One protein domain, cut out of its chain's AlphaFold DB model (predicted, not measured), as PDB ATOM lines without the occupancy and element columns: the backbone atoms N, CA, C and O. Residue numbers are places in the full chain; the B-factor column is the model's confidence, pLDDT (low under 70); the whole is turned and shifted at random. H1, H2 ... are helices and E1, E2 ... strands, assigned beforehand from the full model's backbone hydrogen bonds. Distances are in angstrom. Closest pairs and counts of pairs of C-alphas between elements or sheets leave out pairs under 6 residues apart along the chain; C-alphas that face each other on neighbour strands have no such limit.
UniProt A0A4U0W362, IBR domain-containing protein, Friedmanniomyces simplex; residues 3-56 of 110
ATOM      1  N   ALA A   3     -39.286  12.594  22.358       65.81
ATOM      2  CA  ALA A   3     -38.368  12.390  23.484       65.81
ATOM      3  C   ALA A   3     -38.036  13.654  24.304       65.81
ATOM      4  O   ALA A   3     -37.667  13.536  25.468       65.81
ATOM      5  N   TYR A   4     -38.153  14.846  23.709       70.62
ATOM      6  CA  TYR A   4     -37.894  16.111  24.404       70.62
ATOM      7  C   TYR A   4     -39.017  16.445  25.398       70.62
ATOM      8  O   TYR A   4     -38.747  16.657  26.575       70.62
ATOM      9  N   LEU A   5     -40.274  16.340  24.952       73.62
ATOM     10  CA  LEU A   5     -41.450  16.572  25.792       73.62
ATOM     11  C   LEU A   5     -41.517  15.574  26.962       73.62
ATOM     12  O   LEU A   5     -41.841  15.947  28.086       73.62
ATOM     13  N   ASP A   6     -41.152  14.311  26.719       76.69
ATOM     14  CA  ASP A   6     -41.077  13.286  27.767       76.69
ATOM     15  C   ASP A   6     -40.053  13.635  28.865       76.69
ATOM     16  O   ASP A   6     -40.277  13.338  30.038       76.69
ATOM     17  N   ALA A   7     -38.916  14.241  28.502       77.75
ATOM     18  CA  ALA A   7     -37.879  14.629  29.456       77.75
ATOM     19  C   ALA A   7     -38.298  15.851  30.288       77.75
ATOM     20  O   ALA A   7     -38.081  15.863  31.499       77.75
ATOM     21  N   GLU A   8     -38.945  16.836  29.660       80.44
ATOM     22  CA  GLU A   8     -39.469  18.024  30.343       80.44
ATOM     23  C   GLU A   8     -40.564  17.659  31.349       80.44
ATOM     24  O   GLU A   8     -40.467  18.031  32.515       80.44
ATOM     25  N   ILE A   9     -41.545  16.841  30.950       81.50
ATOM     26  CA  ILE A   9     -42.618  16.376  31.846       81.50
ATOM     27  C   ILE A   9     -42.037  15.612  33.041       81.50
ATOM     28  O   ILE A   9     -42.469  15.796  34.182       81.50
ATOM     29  N   LYS A  10     -41.029  14.767  32.798       80.56
ATOM     30  CA  LYS A  10     -40.338  14.044  33.869       80.56
ATOM     31  C   LYS A  10     -39.635  14.973  34.844       80.56
ATOM     32  O   LYS A  10     -39.712  14.717  36.044       80.56
ATOM     33  N   ALA A  11     -38.980  16.015  34.341       78.31
ATOM     34  CA  ALA A  11     -38.288  16.999  35.160       78.31
ATOM     35  C   ALA A  11     -39.268  17.843  35.986       78.31
ATOM     36  O   ALA A  11     -39.031  18.045  37.172       78.31
ATOM     37  N   THR A  12     -40.391  18.276  35.402       79.12
ATOM     38  CA  THR A  12     -41.418  19.045  36.123       79.12
ATOM     39  C   THR A  12     -42.043  18.236  37.253       79.12
ATOM     40  O   THR A  12     -42.183  18.745  38.357       79.12
ATOM     41  N   LEU A  13     -42.389  16.969  37.008       78.62
ATOM     42  CA  LEU A  13     -42.971  16.116  38.046       78.62
ATOM     43  C   LEU A  13     -41.950  15.749  39.129       78.62
ATOM     44  O   LEU A  13     -42.306  15.703  40.295       78.62
ATOM     45  N   ALA A  14     -40.679  15.554  38.767       76.50
ATOM     46  CA  ALA A  14     -39.604  15.309  39.731       76.50
ATOM     47  C   ALA A  14     -39.204  16.552  40.553       76.50
ATOM     48  O   ALA A  14     -38.379  16.429  41.454       76.50
ATOM     49  N   ALA A  15     -39.749  17.736  40.244       76.44
ATOM     50  CA  ALA A  15     -39.561  18.928  41.066       76.44
ATOM     51  C   ALA A  15     -40.349  18.855  42.386       76.44
ATOM     52  O   ALA A  15     -39.998  19.548  43.337       76.44
ATOM     53  N   ASP A  16     -41.391  18.021  42.450       78.12
ATOM     54  CA  ASP A  16     -42.070  17.694  43.699       78.12
ATOM     55  C   ASP A  16     -41.274  16.605  44.432       78.12
ATOM     56  O   ASP A  16     -41.107  15.491  43.934       78.12
ATOM     57  N   GLU A  17     -40.787  16.927  45.628       75.50
ATOM     58  CA  GLU A  17     -40.016  16.023  46.495       75.50
ATOM     59  C   GLU A  17     -40.771  14.737  46.878       75.50
ATOM     60  O   GLU A  17     -40.159  13.702  47.181       75.50
ATOM     61  N   SER A  18     -42.100  14.779  46.797       83.62
ATOM     62  CA  SER A  18     -42.989  13.653  47.056       83.62
ATOM     63  C   SER A  18     -43.155  12.770  45.821       83.62
ATOM     64  O   SER A  18     -43.531  11.609  45.946       83.62
ATOM     65  N   PHE A  19     -42.903  13.265  44.608       87.31
ATOM     66  CA  PHE A  19     -43.114  12.489  43.391       87.31
ATOM     67  C   PHE A  19     -41.864  11.699  42.995       87.31
ATOM     68  O   PHE A  19     -40.760  12.226  42.870       87.31
ATOM     69  N   ARG A  20     -42.036  10.399  42.728       88.44
ATOM     70  CA  ARG A  20     -40.934   9.505  42.357       88.44
ATOM     71  C   ARG A  20     -41.267   8.682  41.123       88.44
ATOM     72  O   ARG A  20     -42.311   8.031  41.037       88.44
ATOM     73  N   TRP A  21     -40.333   8.673  40.176       90.69
ATOM     74  CA  TRP A  21     -40.371   7.802  39.005       90.69
ATOM     75  C   TRP A  21     -39.920   6.386  39.364       90.69
ATOM     76  O   TRP A  21     -38.962   6.194  40.114       90.69
ATOM     77  N   CYS A  22     -40.581   5.379  38.794       92.81
ATOM     78  CA  CYS A  22     -40.132   4.001  38.916       92.81
ATOM     79  C   CYS A  22     -38.796   3.803  38.184       92.81
ATOM     80  O   CYS A  22     -38.667   4.152  37.013       92.81
ATOM     81  N   ILE A  23     -37.825   3.192  38.867       93.06
ATOM     82  CA  ILE A  23     -36.491   2.900  38.315       93.06
ATOM     83  C   ILE A  23     -36.421   1.570  37.547       93.06
ATOM     84  O   ILE A  23     -35.383   1.237  36.981       93.06
ATOM     85  N   ALA A  24     -37.501   0.781  37.541       92.38
ATOM     86  CA  ALA A  24     -37.516  -0.506  36.856       92.38
ATOM     87  C   ALA A  24     -37.369  -0.317  35.343       92.38
ATOM     88  O   ALA A  24     -38.078   0.487  34.732       92.38
ATOM     89  N   ALA A  25     -36.491  -1.110  34.728       91.56
ATOM     90  CA  ALA A  25     -36.302  -1.092  33.285       91.56
ATOM     91  C   ALA A  25     -37.638  -1.345  32.561       91.56
ATOM     92  O   ALA A  25     -38.335  -2.320  32.833       91.56
ATOM     93  N   GLY A  26     -38.008  -0.437  31.655       89.69
ATOM     94  CA  GLY A  26     -39.258  -0.515  30.892       89.69
ATOM     95  C   GLY A  26     -40.505   0.017  31.608       89.69
ATOM     96  O   GLY A  26     -41.538   0.176  30.960       89.69
ATOM     97  N   CYS A  27     -40.431   0.364  32.897       92.06
ATOM     98  CA  CYS A  27     -41.532   1.021  33.598       92.06
ATOM     99  C   CYS A  27     -41.457   2.542  33.405       92.06
ATOM    100  O   CYS A  27     -40.411   3.157  33.590       92.06
ATOM    101  N   LYS A  28     -42.581   3.161  33.030       89.25
ATOM    102  CA  LYS A  28     -42.707   4.624  32.893       89.25
ATOM    103  C   LYS A  28     -43.643   5.236  33.932       89.25
ATOM    104  O   LYS A  28     -43.986   6.405  33.825       89.25
ATOM    105  N   SER A  29     -44.090   4.449  34.904       89.44
ATOM    106  CA  SER A  29     -44.979   4.929  35.956       89.44
ATOM    107  C   SER A  29     -44.199   5.736  36.987       89.44
ATOM    108  O   SER A  29     -43.067   5.401  37.334       89.44
ATOM    109  N   GLY A  30     -44.826   6.785  37.500       89.62
ATOM    110  CA  GLY A  30     -44.389   7.498  38.691       89.62
ATOM    111  C   GLY A  30     -45.572   7.658  39.633       89.62
ATOM    112  O   GLY A  30     -46.725   7.531  39.216       89.62
ATOM    113  N   GLN A  31     -45.288   7.866  40.908       90.81
ATOM    114  CA  GLN A  31     -46.313   8.042  41.929       90.81
ATOM    115  C   GLN A  31     -45.808   8.971  43.021       90.81
ATOM    116  O   GLN A  31     -44.602   9.103  43.235       90.81
ATOM    117  N   ILE A  32     -46.759   9.569  43.727       89.06
ATOM    118  CA  ILE A  32     -46.485  10.302  44.953       89.06
ATOM    119  C   ILE A  32     -46.172   9.278  46.049       89.06
ATOM    120  O   ILE A  32     -46.907   8.311  46.253       89.06
ATOM    121  N   HIS A  33     -45.050   9.483  46.718       86.38
ATOM    122  CA  HIS A  33     -44.544   8.722  47.842       86.38
ATOM    123  C   HIS A  33     -44.406   9.685  49.017       86.38
ATOM    124  O   HIS A  33     -43.488  10.499  49.040       86.38
ATOM    125  N   LEU A  34     -45.357   9.613  49.948       81.12
ATOM    126  CA  LEU A  34     -45.444  10.546  51.072       81.12
ATOM    127  C   LEU A  34     -44.539  10.129  52.237       81.12
ATOM    128  O   LEU A  34     -43.895  10.983  52.830       81.12
ATOM    129  N   ASP A  35     -44.432   8.825  52.524       80.31
ATOM    130  CA  ASP A  35     -43.748   8.331  53.721       80.31
ATOM    131  C   ASP A  35     -43.110   6.950  53.518       80.31
ATOM    132  O   ASP A  35     -43.593   6.110  52.753       80.31
ATOM    133  N   GLY A  36     -42.038   6.695  54.271       85.19
ATOM    134  CA  GLY A  36     -41.342   5.410  54.332       85.19
ATOM    135  C   GLY A  36     -40.064   5.350  53.496       85.19
ATOM    136  O   GLY A  36     -39.869   6.099  52.543       85.19
ATOM    137  N   GLU A  37     -39.185   4.420  53.857       86.69
ATOM    138  CA  GLU A  37     -37.880   4.198  53.214       86.69
ATOM    139  C   GLU A  37     -37.960   3.363  51.921       86.69
ATOM    140  O   GLU A  37     -37.022   3.345  51.116       86.69
ATOM    141  N   ILE A  38     -39.100   2.695  51.703       91.75
ATOM    142  CA  ILE A  38     -39.334   1.780  50.583       91.75
ATOM    143  C   ILE A  38     -40.330   2.399  49.610       91.75
ATOM    144  O   ILE A  38     -41.529   2.470  49.881       91.75
ATOM    145  N   PHE A  39     -39.854   2.751  48.423       92.50
ATOM    146  CA  PHE A  39     -40.722   3.059  47.299       92.50
ATOM    147  C   PHE A  39     -41.213   1.751  46.682       92.50
ATOM    148  O   PHE A  39     -40.400   0.921  46.274       92.50
ATOM    149  N   ARG A  40     -42.530   1.562  46.555       93.75
ATOM    150  CA  ARG A  40     -43.123   0.422  45.840       93.75
ATOM    151  C   ARG A  40     -43.973   0.917  44.681       93.75
ATOM    152  O   ARG A  40     -45.012   1.536  44.901       93.75
ATOM    153  N   CYS A  41     -43.568   0.581  43.460       93.88
ATOM    154  CA  CYS A  41     -44.309   0.963  42.265       93.88
ATOM    155  C   CYS A  41     -45.690   0.290  42.221       93.88
ATOM    156  O   CYS A  41     -45.778  -0.938  42.243       93.88
ATOM    157  N   ALA A  42     -46.755   1.076  42.079       91.75
ATOM    158  CA  ALA A  42     -48.126   0.585  41.959       91.75
ATOM    159  C   ALA A  42     -48.384  -0.175  40.644       91.75
ATOM    160  O   ALA A  42     -49.252  -1.040  40.601       91.75
ATOM    161  N   ALA A  43     -47.625   0.121  39.582       93.19
ATOM    162  CA  ALA A  43     -47.822  -0.485  38.265       93.19
ATOM    163  C   ALA A  43     -47.097  -1.830  38.097       93.19
ATOM    164  O   ALA A  43     -47.684  -2.784  37.598       93.19
ATOM    165  N   CYS A  44     -45.824  -1.916  38.498       94.62
ATOM    166  CA  CYS A  44     -45.000  -3.117  38.292       94.62
ATOM    167  C   CYS A  44     -44.572  -3.820  39.590       94.62
ATOM    168  O   CYS A  44     -43.942  -4.871  39.538       94.62
ATOM    169  N   GLY A  45     -44.863  -3.244  40.759       92.62
ATOM    170  CA  GLY A  45     -44.496  -3.813  42.058       92.62
ATOM    171  C   GLY A  45     -43.018  -3.681  42.437       92.62
ATOM    172  O   GLY A  45     -42.652  -4.111  43.531       92.62
ATOM    173  N   HIS A  46     -42.178  -3.088  41.581       94.19
ATOM    174  CA  HIS A  46     -40.753  -2.906  41.855       94.19
ATOM    175  C   HIS A  46     -40.527  -2.086  43.129       94.19
ATOM    176  O   HIS A  46     -41.181  -1.056  43.328       94.19
ATOM    177  N   LYS A  47     -39.591  -2.545  43.966       94.31
ATOM    178  CA  LYS A  47     -39.198  -1.883  45.208       94.31
ATOM    179  C   LYS A  47     -37.866  -1.163  45.025       94.31
ATOM    180  O   LYS A  47     -36.907  -1.772  44.554       94.31
ATOM    181  N   ALA A  48     -37.801   0.091  45.443       93.19
ATOM    182  CA  ALA A  48     -36.595   0.904  45.411       93.19
ATOM    183  C   ALA A  48     -36.346   1.557  46.773       93.19
ATOM    184  O   ALA A  48     -37.290   1.860  47.503       93.19
ATOM    185  N   CYS A  49     -35.078   1.776  47.104       93.56
ATOM    186  CA  CYS A  49     -34.692   2.559  48.269       93.56
ATOM    187  C   CYS A  49     -34.912   4.048  47.987       93.56
ATOM    188  O   CYS A  49     -34.448   4.575  46.972       93.56
ATOM    189  N   VAL A  50     -35.624   4.723  48.886       90.25
ATOM    190  CA  VAL A  50     -35.957   6.151  48.777       90.25
ATOM    191  C   VAL A  50     -34.725   7.035  48.968       90.25
ATOM    192  O   VAL A  50     -34.625   8.071  48.317       90.25
ATOM    193  N   GLU A  51     -33.784   6.616  49.816       89.50
ATOM    194  CA  GLU A  51     -32.592   7.400  50.163       89.50
ATOM    195  C   GLU A  51     -31.534   7.366  49.052       89.50
ATOM    196  O   GLU A  51     -31.003   8.401  48.653       89.50
ATOM    197  N   CYS A  52     -31.221   6.179  48.523       90.56
ATOM    198  CA  CYS A  52     -30.150   6.022  47.536       90.56
ATOM    199  C   CYS A  52     -30.633   5.767  46.101       90.56
ATOM    200  O   CYS A  52     -29.794   5.674  45.208       90.56
ATOM    201  N   HIS A  53     -31.949   5.708  45.866       90.12
ATOM    202  CA  HIS A  53     -32.569   5.585  44.539       90.12
ATOM    203  C   HIS A  53     -32.122   4.352  43.726       90.12
ATOM    204  O   HIS A  53     -32.087   4.381  42.495       90.12
ATOM    205  N   VAL A  54     -31.807   3.249  44.404       92.00
ATOM    206  CA  VAL A  54     -31.466   1.955  43.785       92.00
ATOM    207  C   VAL A  54     -32.520   0.899  44.108       92.00
ATOM    208  O   VAL A  54     -33.476   1.169  44.837       92.00
ATOM    209  N   ALA A  55     -32.365  -0.308  43.561       93.25
ATOM    210  CA  ALA A  55     -33.206  -1.441  43.933       93.25
ATOM    211  C   ALA A  55     -33.187  -1.651  45.458       93.25
ATOM    212  O   ALA A  55     -32.160  -1.457  46.106       93.25
ATOM    213  N   TRP A  56     -34.333  -2.021  46.028       94.69
ATOM    214  CA  TRP A  56     -34.457  -2.219  47.471       94.69
ATOM    215  C   TRP A  56     -33.451  -3.255  47.991       94.69
ATOM    216  O   TRP A  56     -33.388  -4.373  47.478       94.69
TER     217      TRP A  56
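What this domain is: This is residues 3 to 56 of the 110 residues of the protein "IBR domain-containing protein" of Friedmanniomyces simplex (UniProt A0A4U0W362). Two small strand hairpins, E1 with E2 and E3 with E4, follow one after the other, and helix H1 extends from one end, its residues 3 to 9 sticking out. The 54 printed residues run H1, E1, E2, E3, E4; the two sheets are antiparallel, and the class is mixed, with under half of the residues in named elements. The whole is compact, radius of gyration of the C-alphas 10.9 A, spanning 30 by 23 by 18 A.

Where its parts are: H1, residues 3 to 13, begins at C-alpha 3 (-38.368, 12.390, 23.484) and is 15.7 A long. E1 is residues 19 to 21, E2 30 to 32, E3 38 to 40 and E4 47 to 49, ending at C-alpha 49 (-34.692, 2.559, 48.269); they measure 7.0, 7.2, 6.2 and 7.0 A.

How they stand to each other: In H1 every O i to N i+4 pair is within hydrogen-bond range. The closest C-alphas of H1 and E1, Leu 13 and Phe 19, are 6.5 A apart. In hairpin E1 and E2, N 20 and O 31 are 2.9 A apart; in hairpin E3 and E4, N 39 and O 48, 2.9 A. E1 and E3 are only just apart, at 8.1 A.

The domain as a whole: The printed part has no cut and no long link; residue 3 alone is under pLDDT 70.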